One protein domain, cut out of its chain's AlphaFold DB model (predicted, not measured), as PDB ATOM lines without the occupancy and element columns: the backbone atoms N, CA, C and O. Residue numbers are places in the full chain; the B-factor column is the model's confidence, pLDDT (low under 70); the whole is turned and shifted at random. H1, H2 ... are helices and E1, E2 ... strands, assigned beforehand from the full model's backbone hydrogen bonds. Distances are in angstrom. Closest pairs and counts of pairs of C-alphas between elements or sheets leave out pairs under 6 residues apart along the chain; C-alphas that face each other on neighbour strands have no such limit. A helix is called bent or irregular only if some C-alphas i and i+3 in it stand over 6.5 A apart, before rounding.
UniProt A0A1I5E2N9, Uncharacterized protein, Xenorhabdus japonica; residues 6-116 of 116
ATOM      1  N   LEU A   6     171.438 161.909 137.592       91.38
ATOM      2  CA  LEU A   6     171.305 163.302 138.011       91.38
ATOM      3  C   LEU A   6     171.077 163.349 139.525       91.38
ATOM      4  O   LEU A   6     170.136 162.757 140.036       91.38
ATOM      5  N   ASN A   7     171.938 164.059 140.245       93.06
ATOM      6  CA  ASN A   7     171.817 164.255 141.686       93.06
ATOM      7  C   ASN A   7     171.527 165.727 141.971       93.06
ATOM      8  O   ASN A   7     172.364 166.588 141.679       93.06
ATOM      9  N   TYR A   8     170.372 166.000 142.575       93.75
ATOM     10  CA  TYR A   8     169.975 167.328 143.028       93.75
ATOM     11  C   TYR A   8     170.002 167.370 144.557       93.75
ATOM     12  O   TYR A   8     169.171 166.767 145.224       93.75
ATOM     13  N   ASN A   9     170.986 168.065 145.125       94.06
ATOM     14  CA  ASN A   9     171.119 168.227 146.568       94.06
ATOM     15  C   ASN A   9     170.652 169.625 146.979       94.06
ATOM     16  O   ASN A   9     171.123 170.636 146.446       94.06
ATOM     17  N   ILE A  10     169.731 169.665 147.931       94.25
ATOM     18  CA  ILE A  10     169.100 170.871 148.451       94.25
ATOM     19  C   ILE A  10     168.890 170.705 149.956       94.25
ATOM     20  O   ILE A  10     168.808 169.585 150.446       94.25
ATOM     21  N   GLN A  11     168.849 171.814 150.693       93.00
ATOM     22  CA  GLN A  11     168.523 171.779 152.120       93.00
ATOM     23  C   GLN A  11     167.046 171.429 152.325       93.00
ATOM     24  O   GLN A  11     166.205 171.971 151.611       93.00
ATOM     25  N   ASP A  12     166.743 170.639 153.355       91.94
ATOM     26  CA  ASP A  12     165.398 170.142 153.684       91.94
ATOM     27  C   ASP A  12     164.339 171.249 153.699       91.94
ATOM     28  O   ASP A  12     163.301 171.133 153.055       91.94
ATOM     29  N   LYS A  13     164.651 172.398 154.314       90.94
ATOM     30  CA  LYS A  13     163.752 173.567 154.349       90.94
ATOM     31  C   LYS A  13     163.299 174.052 152.964       90.94
ATOM     32  O   LYS A  13     162.252 174.670 152.842       90.94
ATOM     33  N   HIS A  14     164.087 173.814 151.918       94.06
ATOM     34  CA  HIS A  14     163.769 174.208 150.547       94.06
ATOM     35  C   HIS A  14     163.272 173.041 149.684       94.06
ATOM     36  O   HIS A  14     162.928 173.270 148.524       94.06
ATOM     37  N   ALA A  15     163.251 171.815 150.213       93.75
ATOM     38  CA  ALA A  15     162.823 170.639 149.468       93.75
ATOM     39  C   ALA A  15     161.332 170.715 149.122       93.75
ATOM     40  O   ALA A  15     160.996 170.513 147.962       93.75
ATOM     41  N   GLU A  16     160.470 171.123 150.064       94.44
ATOM     42  CA  GLU A  16     159.032 171.309 149.804       94.44
ATOM     43  C   GLU A  16     158.805 172.232 148.598       94.44
ATOM     44  O   GLU A  16     158.196 171.833 147.616       94.44
ATOM     45  N   LYS A  17     159.427 173.417 148.608       94.31
ATOM     46  CA  LYS A  17     159.387 174.378 147.494       94.31
ATOM     47  C   LYS A  17     159.857 173.773 146.169       94.31
ATOM     48  O   LYS A  17     159.271 174.047 145.126       94.31
ATOM     49  N   PHE A  18     160.952 173.013 146.188       95.88
ATOM     50  CA  PHE A  18     161.476 172.374 144.982       95.88
ATOM     51  C   PHE A  18     160.490 171.345 144.421       95.88
ATOM     52  O   PHE A  18     160.234 171.352 143.219       95.88
ATOM     53  N   ILE A  19     159.911 170.514 145.286       97.06
ATOM     54  CA  ILE A  19     158.934 169.505 144.888       97.06
ATOM     55  C   ILE A  19     157.642 170.150 144.395       97.06
ATOM     56  O   ILE A  19     157.144 169.738 143.357       97.06
ATOM     57  N   SER A  20     157.150 171.218 145.028       97.69
ATOM     58  CA  SER A  20     155.979 171.943 144.521       97.69
ATOM     59  C   SER A  20     156.202 172.494 143.109       97.69
ATOM     60  O   SER A  20     155.296 172.453 142.286       97.69
ATOM     61  N   PHE A  21     157.409 172.973 142.788       97.88
ATOM     62  CA  PHE A  21     157.728 173.412 141.423       97.88
ATOM     63  C   PHE A  21     157.790 172.256 140.427       97.88
ATOM     64  O   PHE A  21     157.348 172.416 139.292       97.88
ATOM     65  N   LEU A  22     158.329 171.106 140.841       98.00
ATOM     66  CA  LEU A  22     158.332 169.901 140.019       98.00
ATOM     67  C   LEU A  22     156.899 169.435 139.735       98.00
ATOM     68  O   LEU A  22     156.557 169.256 138.573       98.00
ATOM     69  N   ILE A  23     156.062 169.324 140.769       98.62
ATOM     70  CA  ILE A  23     154.645 168.957 140.642       98.62
ATOM     71  C   ILE A  23     153.924 169.920 139.701       98.62
ATOM     72  O   ILE A  23     153.269 169.470 138.771       98.62
ATOM     73  N   LEU A  24     154.093 171.233 139.880       98.62
ATOM     74  CA  LEU A  24     153.446 172.225 139.020       98.62
ATOM     75  C   LEU A  24     153.857 172.066 137.546       98.62
ATOM     76  O   LEU A  24     153.022 172.169 136.653       98.62
ATOM     77  N   GLY A  25     155.140 171.793 137.285       98.69
ATOM     78  CA  GLY A  25     155.636 171.527 135.935       98.69
ATOM     79  C   GLY A  25     155.080 170.232 135.337       98.69
ATOM     80  O   GLY A  25     154.698 170.220 134.167       98.69
ATOM     81  N   VAL A  26     155.002 169.163 136.134       98.69
ATOM     82  CA  VAL A  26     154.419 167.873 135.730       98.69
ATOM     83  C   VAL A  26     152.931 168.035 135.421       98.69
ATOM     84  O   VAL A  26     152.506 167.674 134.330       98.69
ATOM     85  N   LEU A  27     152.158 168.660 136.313       98.69
ATOM     86  CA  LEU A  27     150.723 168.886 136.124       98.69
ATOM     87  C   LEU A  27     150.421 169.755 134.903       98.69
ATOM     88  O   LEU A  27     149.530 169.421 134.135       98.69
ATOM     89  N   HIS A  28     151.177 170.832 134.666       98.56
ATOM     90  CA  HIS A  28     151.002 171.625 133.446       98.56
ATOM     91  C   HIS A  28     151.372 170.857 132.177       98.56
ATOM     92  O   HIS A  28     150.779 171.097 131.128       98.56
ATOM     93  N   SER A  29     152.361 169.966 132.252       98.56
ATOM     94  CA  SER A  29     152.717 169.116 131.116       98.56
ATOM     95  C   SER A  29     151.608 168.101 130.839       98.56
ATOM     96  O   SER A  29     151.274 167.883 129.679       98.56
ATOM     97  N   LEU A  30     150.999 167.552 131.893       97.88
ATOM     98  CA  LEU A  30     149.864 166.639 131.805       97.88
ATOM     99  C   LEU A  30     148.602 167.338 131.263       97.88
ATOM    100  O   LEU A  30     148.008 166.858 130.309       97.88
ATOM    101  N   ASP A  31     148.251 168.520 131.785       97.69
ATOM    102  CA  ASP A  31     147.126 169.359 131.316       97.69
ATOM    103  C   ASP A  31     147.244 169.753 129.833       97.69
ATOM    104  O   ASP A  31     146.257 170.019 129.151       97.69
ATOM    105  N   LYS A  32     148.474 169.817 129.319       97.44
ATOM    106  CA  LYS A  32     148.765 170.131 127.915       97.44
ATOM    107  C   LYS A  32     148.977 168.886 127.056       97.44
ATOM    108  O   LYS A  32     149.407 169.036 125.915       97.44
ATOM    109  N   GLU A  33     148.699 167.699 127.597       96.38
ATOM    110  CA  GLU A  33     148.857 166.400 126.931       96.38
ATOM    111  C   GLU A  33     150.286 166.178 126.385       96.38
ATOM    112  O   GLU A  33     150.495 165.519 125.369       96.38
ATOM    113  N   LEU A  34     151.297 166.767 127.040       98.31
ATOM    114  CA  LEU A  34     152.708 166.661 126.641       98.31
ATOM    115  C   LEU A  34     153.401 165.426 127.220       98.31
ATOM    116  O   LEU A  34     154.442 165.025 126.704       98.31
ATOM    117  N   ILE A  35     152.855 164.883 128.307       98.19
ATOM    118  CA  ILE A  35     153.302 163.658 128.971       98.19
ATOM    119  C   ILE A  35     152.083 162.800 129.312       98.19
ATOM    120  O   ILE A  35     150.985 163.336 129.482       98.19
ATOM    121  N   SER A  36     152.278 161.491 129.444       97.88
ATOM    122  CA  SER A  36     151.246 160.585 129.958       97.88
ATOM    123  C   SER A  36     151.145 160.621 131.490       97.88
ATOM    124  O   SER A  36     152.025 161.145 132.184       97.88
ATOM    125  N   ILE A  37     150.082 160.019 132.035       97.69
ATOM    126  CA  ILE A  37     149.953 159.783 133.481       97.69
ATOM    127  C   ILE A  37     151.098 158.888 133.980       97.69
ATOM    128  O   ILE A  37     151.740 159.233 134.966       97.69
ATOM    129  N   GLU A  38     151.437 157.819 133.252       97.31
ATOM    130  CA  GLU A  38     152.564 156.926 133.578       97.31
ATOM    131  C   GLU A  38     153.904 157.689 133.663       97.31
ATOM    132  O   GLU A  38     154.714 157.469 134.567       97.31
ATOM    133  N   GLU A  39     154.144 158.641 132.755       97.56
ATOM    134  CA  GLU A  39     155.322 159.506 132.835       97.56
ATOM    135  C   GLU A  39     155.273 160.405 134.079       97.56
ATOM    136  O   GLU A  39     156.276 160.530 134.785       97.56
ATOM    137  N   ALA A  40     154.118 161.006 134.384       97.88
ATOM    138  CA  ALA A  40     153.924 161.839 135.573       97.88
ATOM    139  C   ALA A  40     154.154 161.063 136.889       97.88
ATOM    140  O   ALA A  40     154.784 161.590 137.817       97.88
ATOM    141  N   GLU A  41     153.716 159.805 136.955       96.31
ATOM    142  CA  GLU A  41     154.026 158.873 138.043       96.31
ATOM    143  C   GLU A  41     155.529 158.652 138.163       96.31
ATOM    144  O   GLU A  41     156.098 158.871 139.234       96.31
ATOM    145  N   GLY A  42     156.199 158.330 137.053       94.88
ATOM    146  CA  GLY A  42     157.650 158.154 137.011       94.88
ATOM    147  C   GLY A  42     158.445 159.382 137.474       94.88
ATOM    148  O   GLY A  42     159.581 159.241 137.940       94.88
ATOM    149  N   PHE A  43     157.865 160.585 137.387       95.75
ATOM    150  CA  PHE A  43     158.479 161.815 137.884       95.75
ATOM    151  C   PHE A  43     158.230 162.085 139.367       95.75
ATOM    152  O   PHE A  43     159.173 162.484 140.061       95.75
ATOM    153  N   ILE A  44     156.985 161.981 139.843       96.94
ATOM    154  CA  ILE A  44     156.661 162.449 141.198       96.94
ATOM    155  C   ILE A  44     155.494 161.741 141.887       96.94
ATOM    156  O   ILE A  44     155.538 161.595 143.114       96.94
ATOM    157  N   PHE A  45     154.484 161.277 141.147       97.44
ATOM    158  CA  PHE A  45     153.266 160.697 141.720       97.44
ATOM    159  C   PHE A  45     153.427 159.213 142.058       97.44
ATOM    160  O   PHE A  45     152.734 158.352 141.533       97.44
ATOM    161  N   MET A  46     154.360 158.919 142.964       95.44
ATOM    162  CA  MET A  46     154.550 157.583 143.523       95.44
ATOM    163  C   MET A  46     154.335 157.595 145.040       95.44
ATOM    164  O   MET A  46     154.843 158.497 145.716       95.44
ATOM    165  N   PRO A  47     153.730 156.544 145.629       93.25
ATOM    166  CA  PRO A  47     153.587 156.434 147.085       93.25
ATOM    167  C   PRO A  47     154.923 156.511 147.841       93.25
ATOM    168  O   PRO A  47     154.997 157.015 148.964       93.25
ATOM    169  N   SER A  48     156.007 156.040 147.215       94.56
ATOM    170  CA  SER A  48     157.369 156.092 147.759       94.56
ATOM    171  C   SER A  48     157.899 157.520 147.941       94.56
ATOM    172  O   SER A  48     158.765 157.733 148.789       94.56
ATOM    173  N   THR A  49     157.365 158.503 147.208       94.19
ATOM    174  CA  THR A  49     157.727 159.922 147.331       94.19
ATOM    175  C   THR A  49     157.248 160.521 148.659       94.19
ATOM    176  O   THR A  49     157.897 161.412 149.209       94.19
ATOM    177  N   CYS A  50     156.145 160.023 149.229       94.94
ATOM    178  CA  CYS A  50     155.539 160.609 150.428       94.94
ATOM    179  C   CYS A  50     156.389 160.419 151.693       94.94
ATOM    180  O   CYS A  50     156.488 161.334 152.511       94.94
ATOM    181  N   ALA A  51     157.009 159.249 151.871       93.94
ATOM    182  CA  ALA A  51     157.781 158.920 153.073       93.94
ATOM    183  C   ALA A  51     158.924 159.920 153.371       93.94
ATOM    184  O   ALA A  51     158.902 160.520 154.449       93.94
ATOM    185  N   PRO A  52     159.867 160.194 152.445       94.06
ATOM    186  CA  PRO A  52     160.946 161.149 152.706       94.06
ATOM    187  C   PRO A  52     160.442 162.586 152.908       94.06
ATOM    188  O   PRO A  52     161.059 163.357 153.641       94.06
ATOM    189  N   LEU A  53     159.310 162.966 152.305       95.00
ATOM    190  CA  LEU A  53     158.714 164.291 152.505       95.00
ATOM    191  C   LEU A  53     158.081 164.443 153.892       95.00
ATOM    192  O   LEU A  53     158.230 165.490 154.528       95.00
ATOM    193  N   LYS A  54     157.441 163.384 154.398       95.31
ATOM    194  CA  LYS A  54     156.931 163.330 155.775       95.31
ATOM    195  C   LYS A  54     158.079 163.425 156.792       95.31
ATOM    196  O   LYS A  54     157.953 164.157 157.774       95.31
ATOM    197  N   GLU A  55     159.222 162.781 156.540       95.38
ATOM    198  CA  GLU A  55     160.410 162.848 157.416       95.38
ATOM    199  C   GLU A  55     160.954 164.275 157.589       95.38
ATOM    200  O   GLU A  55     161.301 164.681 158.701       95.38
ATOM    201  N   ILE A  56     160.970 165.069 156.514       93.94
ATOM    202  CA  ILE A  56     161.409 166.472 156.559       93.94
ATOM    203  C   ILE A  56     160.302 167.450 156.986       93.94
ATOM    204  O   ILE A  56     160.513 168.663 156.945       93.94
ATOM    205  N   LYS A  57     159.139 166.940 157.421       94.88
ATOM    206  CA  LYS A  57     157.965 167.725 157.841       94.88
ATOM    207  C   LYS A  57     157.443 168.660 156.746       94.88
ATOM    208  O   LYS A  57     157.099 169.809 157.034       94.88
ATOM    209  N   ALA A  58     157.404 168.175 155.504       95.56
ATOM    210  CA  ALA A  58     156.680 168.857 154.440       95.56
ATOM    211  C   ALA A  58     155.195 169.001 154.810       95.56
ATOM    212  O   ALA A  58     154.658 168.198 155.577       95.56
ATOM    213  N   SER A  59     154.540 170.030 154.279       96.31
ATOM    214  CA  SER A  59     153.124 170.279 154.548       96.31
ATOM    215  C   SER A  59     152.219 169.116 154.117       96.31
ATOM    216  O   SER A  59     152.396 168.544 153.040       96.31
ATOM    217  N   ASP A  60     151.192 168.816 154.922       97.12
ATOM    218  CA  ASP A  60     150.177 167.805 154.582       97.12
ATOM    219  C   ASP A  60     149.482 168.131 153.252       97.12
ATOM    220  O   ASP A  60     149.148 167.235 152.490       97.12
ATOM    221  N   ALA A  61     149.336 169.420 152.925       97.62
ATOM    222  CA  ALA A  61     148.821 169.859 151.633       97.62
ATOM    223  C   ALA A  61     149.685 169.360 150.459       97.62
ATOM    224  O   ALA A  61     149.139 168.862 149.481       97.62
ATOM    225  N   LEU A  62     151.022 169.425 150.558       97.81
ATOM    226  CA  LEU A  62     151.902 168.866 149.527       97.81
ATOM    227  C   LEU A  62     151.756 167.344 149.427       97.81
ATOM    228  O   LEU A  62     151.713 166.799 148.327       97.81
ATOM    229  N   ILE A  63     151.700 166.666 150.574       98.19
ATOM    230  CA  ILE A  63     151.540 165.211 150.629       98.19
ATOM    231  C   ILE A  63     150.233 164.784 149.959       98.19
ATOM    232  O   ILE A  63     150.258 163.890 149.120       98.19
ATOM    233  N   ASN A  64     149.125 165.456 150.276       98.12
ATOM    234  CA  ASN A  64     147.816 165.154 149.706       98.12
ATOM    235  C   ASN A  64     147.817 165.311 148.182       98.12
ATOM    236  O   ASN A  64     147.247 164.473 147.499       98.12
ATOM    237  N   ILE A  65     148.499 166.322 147.631       98.50
ATOM    238  CA  ILE A  65     148.620 166.483 146.172       98.50
ATOM    239  C   ILE A  65     149.329 165.277 145.543       98.50
ATOM    240  O   ILE A  65     148.915 164.799 144.490       98.50
ATOM    241  N   ILE A  66     150.388 164.765 146.177       98.25
ATOM    242  CA  ILE A  66     151.106 163.587 145.672       98.25
ATOM    243  C   ILE A  66     150.222 162.341 145.761       98.25
ATOM    244  O   ILE A  66     150.152 161.582 144.799       98.25
ATOM    245  N   GLU A  67     149.536 162.147 146.890       97.81
ATOM    246  CA  GLU A  67     148.618 161.025 147.105       97.81
ATOM    247  C   GLU A  67     147.447 161.053 146.102       97.81
ATOM    248  O   GLU A  67     147.152 160.022 145.506       97.81
ATOM    249  N   THR A  68     146.862 162.223 145.817       97.94
ATOM    250  CA  THR A  68     145.862 162.408 144.748       97.94
ATOM    251  C   THR A  68     146.440 162.082 143.372       97.94
ATOM    252  O   THR A  68     145.800 161.396 142.580       97.94
ATOM    253  N   GLY A  69     147.670 162.518 143.088       97.69
ATOM    254  CA  GLY A  69     148.341 162.220 141.824       97.69
ATOM    255  C   GLY A  69     148.543 160.725 141.577       97.69
ATOM    256  O   GLY A  69     148.445 160.284 140.438       97.69
ATOM    257  N   CYS A  70     148.735 159.931 142.638       97.56
ATOM    258  CA  CYS A  70     148.843 158.467 142.555       97.56
ATOM    259  C   CYS A  70     147.516 157.778 142.180       97.56
ATOM    260  O   CYS A  70     147.458 156.555 142.136       97.56
ATOM    261  N   GLN A  71     146.422 158.529 142.032       97.31
ATOM    262  CA  GLN A  71     145.090 158.018 141.701       97.31
ATOM    263  C   GLN A  71     144.625 158.491 140.315       97.31
ATOM    264  O   GLN A  71     143.492 158.224 139.923       97.31
ATOM    265  N   LEU A  72     145.466 159.215 139.562       97.44
ATOM    266  CA  LEU A  72     145.071 159.792 138.275       97.44
ATOM    267  C   LEU A  72     144.725 158.726 137.225       97.44
ATOM    268  O   LEU A  72     143.781 158.935 136.468       97.44
ATOM    269  N   GLU A  73     145.414 157.581 137.213       95.56
ATOM    270  CA  GLU A  73     145.090 156.462 136.311       95.56
ATOM    271  C   GLU A  73     143.689 155.879 136.606       95.56
ATOM    272  O   GLU A  73     142.906 155.582 135.697       95.56
ATOM    273  N   ASP A  74     143.309 155.802 137.885       96.62
ATOM    274  CA  ASP A  74     141.961 155.389 138.295       96.62
ATOM    275  C   ASP A  74     140.906 156.417 137.857       96.62
ATOM    276  O   ASP A  74     139.812 156.055 137.419       96.62
ATOM    277  N   VAL A  75     141.224 157.713 137.941       96.44
ATOM    278  CA  VAL A  75     140.337 158.780 137.453       96.44
ATOM    279  C   VAL A  75     140.170 158.688 135.939       96.44
ATOM    280  O   VAL A  75     139.037 158.721 135.466       96.44
ATOM    281  N   GLU A  76     141.254 158.528 135.180       96.50
ATOM    282  CA  GLU A  76     141.201 158.390 133.721       96.50
ATOM    283  C   GLU A  76     140.355 157.182 133.296       96.50
ATOM    284  O   GLU A  76     139.504 157.295 132.412       96.50
ATOM    285  N   SER A  77     140.536 156.039 133.958       97.06
ATOM    286  CA  SER A  77     139.851 154.796 133.598       97.06
ATOM    287  C   SER A  77     138.376 154.758 134.020       97.06
ATOM    288  O   SER A  77     137.539 154.233 133.280       97.06
ATOM    289  N   LEU A  78     138.030 155.309 135.188       97.56
ATOM    290  CA  LEU A  78     136.673 155.239 135.742       97.56
ATOM    291  C   LEU A  78     135.822 156.475 135.427       97.56
ATOM    292  O   LEU A  78     134.594 156.364 135.358       97.56
ATOM    293  N   ARG A  79     136.445 157.655 135.306       95.56
ATOM    294  CA  ARG A  79     135.793 158.969 135.137       95.56
ATOM    295  C   ARG A  79     136.635 159.915 134.263       95.56
ATOM    296  O   ARG A  79     137.055 160.975 134.735       95.56
ATOM    297  N   PRO A  80     136.863 159.581 132.982       94.19
ATOM    298  CA  PRO A  80     137.700 160.391 132.092       94.19
ATOM    299  C   PRO A  80     137.191 161.831 131.931       94.19
ATOM    300  O   PRO A  80     137.981 162.756 131.765       94.19
ATOM    301  N   ASP A  81     135.878 162.055 132.054       96.19
ATOM    302  CA  ASP A  81     135.255 163.383 132.038       96.19
ATOM    303  C   ASP A  81     135.690 164.281 133.211       96.19
ATOM    304  O   ASP A  81     135.569 165.503 133.130       96.19
ATOM    305  N   LYS A  82     136.215 163.686 134.287       96.38
ATOM    306  CA  LYS A  82     136.701 164.373 135.488       96.38
ATOM    307  C   LYS A  82     138.206 164.582 135.522       96.38
ATOM    308  O   LYS A  82     138.674 165.333 136.375       96.38
ATOM    309  N   LEU A  83     138.962 163.980 134.605       96.44
ATOM    310  CA  LEU A  83     140.422 164.049 134.630       96.44
ATOM    311  C   LEU A  83     140.931 165.494 134.520       96.44
ATOM    312  O   LEU A  83     141.731 165.931 135.341       96.44
ATOM    313  N   SER A  84     140.419 166.261 133.552       96.38
ATOM    314  CA  SER A  84     140.833 167.658 133.347       96.38
ATOM    315  C   SER A  84     140.497 168.558 134.545       96.38
ATOM    316  O   SER A  84     141.308 169.401 134.932       96.38
ATOM    317  N   GLU A  85     139.332 168.353 135.168       97.62
ATOM    318  CA  GLU A  85     138.929 169.066 136.387       97.62
ATOM    319  C   GLU A  85     139.869 168.723 137.548       97.62
ATOM    320  O   GLU A  85     140.412 169.626 138.178       97.62
ATOM    321  N   CYS A  86     140.152 167.435 137.758       97.75
ATOM    322  CA  CYS A  86     141.058 166.965 138.803       97.75
ATOM    323  C   CYS A  86     142.474 167.542 138.646       97.75
ATOM    324  O   CYS A  86     143.026 168.089 139.600       97.75
ATOM    325  N   VAL A  87     143.046 167.505 137.438       98.31
ATOM    326  CA  VAL A  87     144.372 168.089 137.170       98.31
ATOM    327  C   VAL A  87     144.366 169.601 137.413       98.31
ATOM    328  O   VAL A  87     145.306 170.130 138.007       98.31
ATOM    329  N   SER A  88     143.299 170.298 137.013       98.31
ATOM    330  CA  SER A  88     143.151 171.741 137.247       98.31
ATOM    331  C   SER A  88     143.086 172.083 138.739       98.31
ATOM    332  O   SER A  88     143.760 173.011 139.186       98.31
ATOM    333  N   GLU A  89     142.334 171.318 139.532       98.44
ATOM    334  CA  GLU A  89     142.272 171.481 140.990       98.44
ATOM    335  C   GLU A  89     143.637 171.235 141.643       98.44
ATOM    336  O   GLU A  89     144.096 172.045 142.447       98.44
ATOM    337  N   MET A  90     144.350 170.182 141.228       98.62
ATOM    338  CA  MET A  90     145.701 169.899 141.721       98.62
ATOM    339  C   MET A  90     146.695 171.025 141.401       98.62
ATOM    340  O   MET A  90     147.604 171.292 142.196       98.62
ATOM    341  N   ILE A  91     146.553 171.693 140.249       98.81
ATOM    342  CA  ILE A  91     147.362 172.869 139.897       98.81
ATOM    343  C   ILE A  91     147.100 173.995 140.901       98.81
ATOM    344  O   ILE A  91     148.054 174.532 141.471       98.81
ATOM    345  N   GLU A  92     145.835 174.323 141.168       98.69
ATOM    346  CA  GLU A  92     145.463 175.372 142.127       98.69
ATOM    347  C   GLU A  92     145.919 175.045 143.557       98.69
ATOM    348  O   GLU A  92     146.493 175.899 144.245       98.69
ATOM    349  N   ASP A  93     145.779 173.791 143.986       98.56
ATOM    350  CA  ASP A  93     146.277 173.320 145.278       98.56
ATOM    351  C   ASP A  93     147.801 173.463 145.375       98.56
ATOM    352  O   ASP A  93     148.335 173.972 146.370       98.56
ATOM    353  N   THR A  94     148.523 173.105 144.311       98.69
ATOM    354  CA  THR A  94     149.982 173.262 144.242       98.69
ATOM    355  C   THR A  94     150.387 174.735 144.305       98.69
ATOM    356  O   THR A  94     151.327 175.097 145.024       98.69
ATOM    357  N   LEU A  95     149.668 175.618 143.606       98.50
ATOM    358  CA  LEU A  95     149.882 177.066 143.666       98.50
ATOM    359  C   LEU A  95     149.627 177.618 145.075       98.50
ATOM    360  O   LEU A  95     150.386 178.473 145.546       98.50
ATOM    361  N   SER A  96     148.618 177.103 145.780       98.19
ATOM    362  CA  SER A  96     148.335 177.446 147.175       98.19
ATOM    363  C   SER A  96     149.473 177.024 148.113       98.19
ATOM    364  O   SER A  96     149.937 177.837 148.922       98.19
ATOM    365  N   VAL A  97     150.004 175.802 147.966       97.81
ATOM    366  CA  VAL A  97     151.184 175.332 148.719       97.81
ATOM    367  C   VAL A  97     152.375 176.259 148.486       97.81
ATOM    368  O   VAL A  97     152.997 176.721 149.446       97.81
ATOM    369  N   ILE A  98     152.658 176.601 147.226       97.31
ATOM    370  CA  ILE A  98     153.740 177.525 146.872       97.31
ATOM    371  C   ILE A  98     153.524 178.869 147.566       97.31
ATOM    372  O   ILE A  98     154.406 179.334 148.283       97.31
ATOM    373  N   LYS A  99     152.351 179.487 147.406       96.31
ATOM    374  CA  LYS A  99     152.047 180.818 147.950       96.31
ATOM    375  C   LYS A  99     152.210 180.893 149.471       96.31
ATOM    376  O   LYS A  99     152.650 181.921 149.984       96.31
ATOM    377  N   ASN A 100     151.882 179.813 150.176       95.19
ATOM    378  CA  ASN A 100     151.936 179.741 151.635       95.19
ATOM    379  C   ASN A 100     153.298 179.274 152.181       95.19
ATOM    380  O   ASN A 100     153.529 179.300 153.395       95.19
ATOM    381  N   ASN A 101     154.231 178.871 151.314       92.94
ATOM    382  CA  ASN A 101     155.529 178.372 151.736       92.94
ATOM    383  C   ASN A 101     156.463 179.516 152.183       92.94
ATOM    384  O   ASN A 101     156.819 180.425 151.429       92.94
ATOM    385  N   LYS A 102     156.927 179.436 153.435       92.44
ATOM    386  CA  LYS A 102     157.746 180.469 154.099       92.44
ATOM    387  C   LYS A 102     159.124 180.677 153.458       92.44
ATOM    388  O   LYS A 102     159.765 181.697 153.715       92.44
ATOM    389  N   GLU A 103     159.595 179.728 152.650       92.50
ATOM    390  CA  GLU A 103     160.874 179.798 151.940       92.50
ATOM    391  C   GLU A 103     160.752 180.338 150.496       92.50
ATOM    392  O   GLU A 103     161.746 180.405 149.753       92.50
ATOM    393  N   ILE A 104     159.560 180.768 150.065       91.25
ATOM    394  CA  ILE A 104     159.398 181.550 148.832       91.25
ATOM    395  C   ILE A 104     160.097 182.907 148.948       91.25
ATOM    396  O   ILE A 104     160.260 183.469 150.028       91.25
ATOM    397  N   GLY A 105     160.619 183.396 147.817       85.81
ATOM    398  CA  GLY A 105     161.398 184.638 147.747       85.81
ATOM    399  C   GLY A 105     162.811 184.549 148.337       85.81
ATOM    400  O   GLY A 105     163.586 185.491 148.213       85.81
ATOM    401  N   ARG A 106     163.186 183.417 148.945       88.75
ATOM    402  CA  ARG A 106     164.518 183.212 149.526       88.75
ATOM    403  C   ARG A 106     165.466 182.505 148.563       88.75
ATOM    404  O   ARG A 106     165.059 181.625 147.796       88.75
ATOM    405  N   LEU A 107     166.745 182.877 148.650       90.50
ATOM    406  CA  LEU A 107     167.829 182.253 147.897       90.50
ATOM    407  C   LEU A 107     167.967 180.778 148.287       90.50
ATOM    408  O   LEU A 107     168.097 180.447 149.465       90.50
ATOM    409  N   VAL A 108     168.004 179.903 147.284       91.31
ATOM    410  CA  VAL A 108     168.175 178.461 147.473       91.31
ATOM    411  C   VAL A 108     169.637 178.093 147.250       91.31
ATOM    412  O   VAL A 108     170.162 178.223 146.144       91.31
ATOM    413  N   LYS A 109     170.298 177.585 148.293       87.56
ATOM    414  CA  LYS A 109     171.607 176.934 148.149       87.56
ATOM    415  C   LYS A 109     171.387 175.484 147.716       87.56
ATOM    416  O   LYS A 109     170.869 174.684 148.492       87.56
ATOM    417  N   LYS A 110     171.783 175.163 146.482       91.81
ATOM    418  CA  LYS A 110     171.684 173.822 145.888       91.81
ATOM    419  C   LYS A 110     173.017 173.363 145.305       91.81
ATOM    420  O   LYS A 110     173.889 174.182 145.011       91.81
ATOM    421  N   ARG A 111     173.137 172.065 145.040       94.56
ATOM    422  CA  ARG A 111     174.211 171.479 144.233       94.56
ATOM    423  C   ARG A 111     173.622 170.477 143.247       94.56
ATOM    424  O   ARG A 111     172.845 169.620 143.644       94.56
ATOM    425  N   ILE A 112     174.035 170.560 141.985       94.38
ATOM    426  CA  ILE A 112     173.652 169.603 140.939       94.38
ATOM    427  C   ILE A 112     174.906 168.871 140.469       94.38
ATOM    428  O   ILE A 112     175.941 169.505 140.260       94.38
ATOM    429  N   LYS A 113     174.825 167.547 140.330       94.94
ATOM    430  CA  LYS A 113     175.891 166.712 139.762       94.94
ATOM    431  C   LYS A 113     175.310 165.685 138.795       94.94
ATOM    432  O   LYS A 113     174.274 165.099 139.091       94.94
ATOM    433  N   VAL A 114     176.013 165.422 137.699       92.06
ATOM    434  CA  VAL A 114     175.746 164.292 136.798       92.06
ATOM    435  C   VAL A 114     176.882 163.285 136.963       92.06
ATOM    436  O   VAL A 114     178.048 163.669 136.897       92.06
ATOM    437  N   ILE A 115     176.547 162.027 137.241       89.31
ATOM    438  CA  ILE A 115     177.499 160.923 137.451       89.31
ATOM    439  C   ILE A 115     177.233 159.873 136.366       89.31
ATOM    440  O   ILE A 115     176.068 159.538 136.158       89.31
ATOM    441  N   GLY A 116     178.261 159.365 135.680       81.69
ATOM    442  CA  GLY A 116     178.124 158.357 134.617       81.69
ATOM    443  C   GLY A 116     179.386 157.545 134.389       81.69
ATOM    444  O   GLY A 116     180.255 157.568 135.285       81.69
TER     445      GLY A 116
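Overview. This is residues 6 to 116 of the 116 residues of an uncharacterized protein of Xenorhabdus japonica (UniProt A0A1I5E2N9). The body is a cluster of helices in which the long H1 and H6 and the shorter H4 make a three-helix bundle, with H3 packed on H4, H2 on residues 26 to 30 of H1, and H5 on residues 82 to 83 of H6. At one end, E1 and E2, from the first and last parts of the printed stretch, pair as a small two-stranded ribbon, and the helices H2 to H5 are apart from both strands. The 111 printed residues hold six named helices and two named strands, in the order E1 H1 H2 H3 H4 H5 H6 E2, and the class is mostly helix. The sheet has the order E1 - E2, antiparallel. The whole is compact, with a radius of gyration of the C-alphas of 14.4 A and spans of 42 by 37 by 25 A.

Along the chain. E1 is residues 6 to 10, 13.1 A long from C-alpha 6 at (171.305, 163.302, 138.011), and E2 is residues 110 to 115, 16.5 A long, ending with C-alpha 115 at (177.499, 160.923, 137.451). H1, residues 12 to 31, is 28.9 A long and only just irregular, with C-alphas 13 and 16 at 6.9 A. H6, residues 80 to 100, runs 31.0 A from C-alpha 80 at (137.700, 160.391, 132.092) and is irregular, with C-alphas 81 and 84 at 7.1 A. H2 is residues 37 to 43, H3 residues 47 to 55, H4 residues 60 to 69 and H5 residues 72 to 78.

Arrangement. E1 and E2 are antiparallel at 161 degrees, with N 7 and O 113 at 2.8 A and N 111 and O 9 at 2.8 A, within hydrogen-bond range. The hub H6 touches H1, closest at the C-alphas of Ser 20 and Thr 94, 6.1 A, at a shallow tilt of 29 degrees, opposite ways. With residues 90 to 97 alone H6 touches H4, closest at the C-alphas of Ile 65 and Met 90, 6.3 A. H1 and H4 are close but not clearly touching, with the C-alphas of Ser 20 and Leu 62 at 7.2 A. H3 and H4 form a helical hairpin, closest at the C-alphas of Cys 50 and Ile 63, 6.1 A. H1 and H2 form another, closest at the C-alphas of Val 26 and Ala 40, 6.1 A, as do H5 and H6, closest at the C-alphas of Glu 76 and Leu 83, 5.8 A. Every O i to N i+4 pair is within hydrogen-bond range in H2, H4 and H5, against 14 of 16 in H1, 15 of 17 in H6 and 2 of 5 in H3, where 4 of 6 O i to N i+3 pairs are.

Size, cuts and confidence. The C-alphas farthest apart, those of Asp 81 and Gly 116, are 43.2 A apart. The printed part has no cut and no long link. Mean pLDDT of the printed part is 95.7, and no printed residue is under 70.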